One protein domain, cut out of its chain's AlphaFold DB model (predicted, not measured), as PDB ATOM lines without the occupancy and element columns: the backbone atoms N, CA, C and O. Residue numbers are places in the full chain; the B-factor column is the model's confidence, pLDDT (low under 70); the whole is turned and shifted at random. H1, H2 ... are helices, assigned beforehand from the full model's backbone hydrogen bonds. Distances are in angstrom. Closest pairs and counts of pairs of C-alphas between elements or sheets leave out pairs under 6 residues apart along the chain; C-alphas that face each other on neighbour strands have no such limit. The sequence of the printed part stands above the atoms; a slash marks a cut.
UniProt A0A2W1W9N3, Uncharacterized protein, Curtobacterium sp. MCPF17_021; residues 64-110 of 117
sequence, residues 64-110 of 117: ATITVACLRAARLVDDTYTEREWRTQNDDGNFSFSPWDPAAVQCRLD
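This is residues 64 to 110 of the 117 residues of an uncharacterized protein of Curtobacterium sp. MCPF17_021 (UniProt A0A2W1W9N3). Two short helices, H1 and H3, pack side by side and run opposite ways, while H2 meets the beginning of H1 nearly at a right angle, making a corner, and stays apart from H3. The printed part has 47 residues, with three named helices in the order H1, H2, H3 and no named strand; the class is all helix. It is compact, with a radius of gyration of the C-alphas of 9.3 A, and rounded, spanning 21 by 20 by 16 A.

H1, residues 64 to 73, touches H2, residues 83 to 92, about perpendicular at 78 degrees; their closest C-alphas, of Ala 64 and Glu 83, are 5.0 A apart. H1 also touches H3, residues 102 to 109, at a shallow tilt of 21 degrees, opposite ways; their closest C-alphas, of Cys 70 and Cys 107, are 5.6 A apart. H2 and H3 are apart. In H1, H2 and H3 every O i to N i+4 pair is within hydrogen-bond range.

H1 begins at C-alpha 64 (-14.743, 24.258, -26.358) and is 13.9 A long. H2 is 14.2 A long. H3 measures 10.5 A and ends at C-alpha 109 (-3.246, 29.707, -24.911).

The C-alphas farthest apart, of Ala 73 and Asp 92, are 23.3 A apart. Both links are short, and the printed part has no cut. No printed residue is under 70 in pLDDT.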
ATOM      1  N   ALA A  64     -14.646  25.429 -27.215       98.06
ATOM      2  CA  ALA A  64     -14.743  24.258 -26.358       98.06
ATOM      3  C   ALA A  64     -14.279  23.016 -27.112       98.06
ATOM      4  O   ALA A  64     -13.553  22.211 -26.538       98.06
ATOM      5  N   THR A  65     -14.638  22.881 -28.391       98.44
ATOM      6  CA  THR A  65     -14.194  21.763 -29.227       98.44
ATOM      7  C   THR A  65     -12.668  21.670 -29.262       98.44
ATOM      8  O   THR A  65     -12.112  20.623 -28.921       98.44
ATOM      9  N   ILE A  66     -11.971  22.755 -29.623       98.31
ATOM     10  CA  ILE A  66     -10.503  22.731 -29.752       98.31
ATOM     11  C   ILE A  66      -9.809  22.582 -28.390       98.31
ATOM     12  O   ILE A  66      -8.833  21.839 -28.271       98.31
ATOM     13  N   THR A  67     -10.343  23.209 -27.339       97.94
ATOM     14  CA  THR A  67      -9.748  23.136 -25.998       97.94
ATOM     15  C   THR A  67      -9.942  21.757 -25.373       97.94
ATOM     16  O   THR A  67      -8.984  21.181 -24.862       97.94
ATOM     17  N   VAL A  68     -11.142  21.168 -25.454       98.50
ATOM     18  CA  VAL A  68     -11.409  19.813 -24.939       98.50
ATOM     19  C   VAL A  68     -10.577  18.772 -25.679       98.50
ATOM     20  O   VAL A  68     -10.024  17.875 -25.040       98.50
ATOM     21  N   ALA A  69     -10.435  18.898 -27.001       98.38
ATOM     22  CA  ALA A  69      -9.565  18.017 -27.773       98.38
ATOM     23  C   ALA A  69      -8.113  18.076 -27.269       98.38
ATOM     24  O   ALA A  69      -7.506  17.028 -27.032       98.38
ATOM     25  N   CYS A  70      -7.585  19.280 -27.025       98.25
ATOM     26  CA  CYS A  70      -6.250  19.462 -26.461       98.25
ATOM     27  C   CYS A  70      -6.123  18.862 -25.052       98.25
ATOM     28  O   CYS A  70      -5.195  18.096 -24.788       98.25
ATOM     29  N   LEU A  71      -7.077  19.137 -24.154       98.44
ATOM     30  CA  LEU A  71      -7.058  18.633 -22.775       98.44
ATOM     31  C   LEU A  71      -7.075  17.096 -22.720       98.44
ATOM     32  O   LEU A  71      -6.358  16.499 -21.913       98.44
ATOM     33  N   ARG A  72      -7.851  16.450 -23.601       98.38
ATOM     34  CA  ARG A  72      -7.873  14.985 -23.752       98.38
ATOM     35  C   ARG A  72      -6.552  14.455 -24.300       98.38
ATOM     36  O   ARG A  72      -6.005  13.498 -23.755       98.38
ATOM     37  N   ALA A  73      -5.994  15.095 -25.330       97.69
ATOM     38  CA  ALA A  73      -4.693  14.719 -25.886       97.69
ATOM     39  C   ALA A  73      -3.566  14.820 -24.839       97.69
ATOM     40  O   ALA A  73      -2.697  13.950 -24.777       97.69
ATOM     41  N   ALA A  74      -3.633  15.827 -23.965       97.12
ATOM     42  CA  ALA A  74      -2.737  16.016 -22.827       97.12
ATOM     43  C   ALA A  74      -3.039  15.098 -21.623       97.12
ATOM     44  O   ALA A  74      -2.277  15.093 -20.658       97.12
ATOM     45  N   ARG A  75      -4.119  14.305 -21.670       97.50
ATOM     46  CA  ARG A  75      -4.585  13.412 -20.589       97.50
ATOM     47  C   ARG A  75      -4.885  14.130 -19.267       97.50
ATOM     48  O   ARG A  75      -4.760  13.536 -18.200       97.50
ATOM     49  N   LEU A  76      -5.292  15.396 -19.340       98.12
ATOM     50  CA  LEU A  76      -5.756  16.164 -18.178       98.12
ATOM     51  C   LEU A  76      -7.213  15.855 -17.823       98.12
ATOM     52  O   LEU A  76      -7.629  16.029 -16.682       98.12
ATOM     53  N   VAL A  77      -7.970  15.389 -18.813       98.06
ATOM     54  CA  VAL A  77      -9.353  14.926 -18.700       98.06
ATOM     55  C   VAL A  77      -9.508  13.630 -19.495       98.06
ATOM     56  O   VAL A  77      -8.688  13.333 -20.369       98.06
ATOM     57  N   ASP A  78     -10.543  12.852 -19.194       97.19
ATOM     58  CA  ASP A  78     -10.840  11.613 -19.913       97.19
ATOM     59  C   ASP A  78     -11.708  11.840 -21.169       97.19
ATOM     60  O   ASP A  78     -12.185  12.943 -21.457       97.19
ATOM     61  N   ASP A  79     -11.933  10.766 -21.929       95.94
ATOM     62  CA  ASP A  79     -12.727  10.791 -23.164       95.94
ATOM     63  C   ASP A  79     -14.219  11.095 -22.933       95.94
ATOM     64  O   ASP A  79     -14.949  11.382 -23.887       95.94
ATOM     65  N   THR A  80     -14.688  11.054 -21.683       97.38
ATOM     66  CA  THR A  80     -16.073  11.368 -21.315       97.38
ATOM     67  C   THR A  80     -16.284  12.851 -21.026       97.38
ATOM     68  O   THR A  80     -17.410  13.330 -21.153       97.38
ATOM     69  N   TYR A  81     -15.218  13.604 -20.736       98.25
ATOM     70  CA  TYR A  81     -15.276  15.043 -20.471       98.25
ATOM     71  C   TYR A  81     -15.797  15.827 -21.676       98.25
ATOM     72  O   TYR A  81     -15.233  15.734 -22.763       98.25
ATOM     73  N   THR A  82     -16.871  16.598 -21.519       98.31
ATOM     74  CA  THR A  82     -17.594  17.198 -22.658       98.31
ATOM     75  C   THR A  82     -17.318  18.689 -22.842       98.31
ATOM     76  O   THR A  82     -16.993  19.396 -21.895       98.31
ATOM     77  N   GLU A  83     -17.571  19.206 -24.047       98.50
ATOM     78  CA  GLU A  83     -17.572  20.651 -24.333       98.50
ATOM     79  C   GLU A  83     -18.513  21.431 -23.410       98.50
ATOM     80  O   GLU A  83     -18.184  22.523 -22.956       98.50
ATOM     81  N   ARG A  84     -19.686  20.864 -23.099       98.31
ATOM     82  CA  ARG A  84     -20.644  21.486 -22.179       98.31
ATOM     83  C   ARG A  84     -20.064  21.614 -20.774       98.31
ATOM     84  O   ARG A  84     -20.236  22.651 -20.148       98.31
ATOM     85  N   GLU A  85     -19.402  20.568 -20.294       98.19
ATOM     86  CA  GLU A  85     -18.758  20.582 -18.982       98.19
ATOM     87  C   GLU A  85     -17.616  21.596 -18.939       98.19
ATOM     88  O   GLU A  85     -17.554  22.391 -18.006       98.19
ATOM     89  N   TRP A  86     -16.800  21.654 -19.995       98.19
ATOM     90  CA  TRP A  86     -15.776  22.686 -20.135       98.19
ATOM     91  C   TRP A  86     -16.356  24.097 -20.068       98.19
ATOM     92  O   TRP A  86     -15.833  24.918 -19.326       98.19
ATOM     93  N   ARG A  87     -17.459  24.382 -20.776       98.31
ATOM     94  CA  ARG A  87     -18.100  25.709 -20.731       98.31
ATOM     95  C   ARG A  87     -18.551  26.076 -19.327       98.31
ATOM     96  O   ARG A  87     -18.210  27.150 -18.857       98.31
ATOM     97  N   THR A  88     -19.249  25.167 -18.645       98.19
ATOM     98  CA  THR A  88     -19.679  25.389 -17.257       98.19
ATOM     99  C   THR A  88     -18.488  25.661 -16.339       98.19
ATOM    100  O   THR A  88     -18.499  26.631 -15.591       98.19
ATOM    101  N   GLN A  89     -17.431  24.853 -16.428       97.50
ATOM    102  CA  GLN A  89     -16.239  25.041 -15.600       97.50
ATOM    103  C   GLN A  89     -15.475  26.325 -15.944       97.50
ATOM    104  O   GLN A  89     -14.934  26.965 -15.047       97.50
ATOM    105  N   ASN A  90     -15.442  26.710 -17.221       96.31
ATOM    106  CA  ASN A  90     -14.792  27.929 -17.686       96.31
ATOM    107  C   ASN A  90     -15.542  29.188 -17.240       96.31
ATOM    108  O   ASN A  90     -14.902  30.149 -16.818       96.31
ATOM    109  N   ASP A  91     -16.874  29.167 -17.287       96.69
ATOM    110  CA  ASP A  91     -17.716  30.270 -16.818       96.69
ATOM    111  C   ASP A  91     -17.603  30.452 -15.292       96.69
ATOM    112  O   ASP A  91     -17.502  31.579 -14.805       96.69
ATOM    113  N   ASP A  92     -17.546  29.347 -14.540       95.62
ATOM    114  CA  ASP A  92     -17.480  29.362 -13.071       95.62
ATOM    115  C   ASP A  92     -16.042  29.439 -12.515       95.62
ATOM    116  O   ASP A  92     -15.845  29.628 -11.312       95.62
ATOM    117  N   GLY A  93     -15.025  29.245 -13.360       94.25
ATOM    118  CA  GLY A  93     -13.612  29.156 -12.974       94.25
ATOM    119  C   GLY A  93     -13.232  27.913 -12.153       94.25
ATOM    120  O   GLY A  93     -12.122  27.847 -11.622       94.25
ATOM    121  N   ASN A  94     -14.128  26.926 -12.037       96.94
ATOM    122  CA  ASN A  94     -13.967  25.730 -11.206       96.94
ATOM    123  C   ASN A  94     -13.724  24.488 -12.071       96.94
ATOM    124  O   ASN A  94     -14.649  23.742 -12.390       96.94
ATOM    125  N   PHE A  95     -12.467  24.261 -12.443       96.94
ATOM    126  CA  PHE A  95     -12.074  23.146 -13.302       96.94
ATOM    127  C   PHE A  95     -11.892  21.835 -12.525       96.94
ATOM    128  O   PHE A  95     -11.407  21.828 -11.394       96.94
ATOM    129  N   SER A  96     -12.229  20.704 -13.155       95.44
ATOM    130  CA  SER A  96     -11.942  19.357 -12.622       95.44
ATOM    131  C   SER A  96     -10.467  18.946 -12.762       95.44
ATOM    132  O   SER A  96     -10.060  17.905 -12.252       95.44
ATOM    133  N   PHE A  97      -9.664  19.779 -13.424       96.19
ATOM    134  CA  PHE A  97      -8.216  19.673 -13.580       96.19
ATOM    135  C   PHE A  97      -7.542  20.954 -13.065       96.19
ATOM    136  O   PHE A  97      -8.200  21.965 -12.830       96.19
ATOM    137  N   SER A  98      -6.217  20.941 -12.897       97.00
ATOM    138  CA  SER A  98      -5.475  22.154 -12.521       97.00
ATOM    139  C   SER A  98      -5.351  23.100 -13.726       97.00
ATOM    140  O   SER A  98      -4.637  22.758 -14.670       97.00
ATOM    141  N   PRO A  99      -5.958  24.306 -13.720       93.75
ATOM    142  CA  PRO A  99      -5.863  25.241 -14.850       93.75
ATOM    143  C   PRO A  99      -4.467  25.865 -15.001       93.75
ATOM    144  O   PRO A  99      -4.175  26.517 -16.004       93.75
ATOM    145  N   TRP A 100      -3.606  25.668 -13.999       93.75
ATOM    146  CA  TRP A 100      -2.222  26.133 -13.966       93.75
ATOM    147  C   TRP A 100      -1.214  25.029 -14.289       93.75
ATOM    148  O   TRP A 100      -0.014  25.293 -14.293       93.75
ATOM    149  N   ASP A 101      -1.677  23.800 -14.547       96.06
ATOM    150  CA  ASP A 101      -0.816  22.767 -15.118       96.06
ATOM    151  C   ASP A 101      -0.222  23.281 -16.445       96.06
ATOM    152  O   ASP A 101      -0.965  23.863 -17.241       96.06
ATOM    153  N   PRO A 102       1.084  23.104 -16.716       94.75
ATOM    154  CA  PRO A 102       1.693  23.579 -17.956       94.75
ATOM    155  C   PRO A 102       0.953  23.126 -19.222       94.75
ATOM    156  O   PRO A 102       0.803  23.918 -20.152       94.75
ATOM    157  N   ALA A 103       0.425  21.898 -19.249       96.19
ATOM    158  CA  ALA A 103      -0.355  21.404 -20.378       96.19
ATOM    159  C   ALA A 103      -1.750  22.052 -20.451       96.19
ATOM    160  O   ALA A 103      -2.243  22.324 -21.543       96.19
ATOM    161  N   ALA A 104      -2.369  22.385 -19.313       96.94
ATOM    162  CA  ALA A 104      -3.631  23.127 -19.291       96.94
ATOM    163  C   ALA A 104      -3.430  24.568 -19.784       96.94
ATOM    164  O   ALA A 104      -4.229  25.086 -20.565       96.94
ATOM    165  N   VAL A 105      -2.330  25.202 -19.370       94.69
ATOM    166  CA  VAL A 105      -1.923  26.534 -19.832       94.69
ATOM    167  C   VAL A 105      -1.653  26.524 -21.335       94.69
ATOM    168  O   VAL A 105      -2.104  27.438 -22.025       94.69
ATOM    169  N   GLN A 106      -0.986  25.487 -21.849       94.69
ATOM    170  CA  GLN A 106      -0.813  25.282 -23.285       94.69
ATOM    171  C   GLN A 106      -2.168  25.174 -23.992       94.69
ATOM    172  O   GLN A 106      -2.417  25.934 -24.917       94.69
ATOM    173  N   CYS A 107      -3.077  24.312 -23.528       96.25
ATOM    174  CA  CYS A 107      -4.390  24.160 -24.155       96.25
ATOM    175  C   CYS A 107      -5.248  25.429 -24.102       96.25
ATOM    176  O   CYS A 107      -6.050  25.660 -24.996       96.25
ATOM    177  N   ARG A 108      -5.080  26.280 -23.087       93.38
ATOM    178  CA  ARG A 108      -5.785  27.566 -23.005       93.38
ATOM    179  C   ARG A 108      -5.233  28.604 -23.983       93.38
ATOM    180  O   ARG A 108      -5.992  29.405 -24.515       93.38
ATOM    181  N   LEU A 109      -3.917  28.639 -24.163       92.31
ATOM    182  CA  LEU A 109      -3.246  29.707 -24.911       92.31
ATOM    183  C   LEU A 109      -2.985  29.332 -26.374       92.31
ATOM    184  O   LEU A 109      -2.969  30.209 -27.232       92.31
ATOM    185  N   ASP A 110      -2.831  28.043 -26.665       94.50
ATOM    186  CA  ASP A 110      -2.597  27.496 -27.998       94.50
ATOM    187  C   ASP A 110      -3.145  26.050 -28.117       94.50
ATOM    188  O   ASP A 110      -2.376  25.090 -28.236       94.50
TER     189      ASP A 110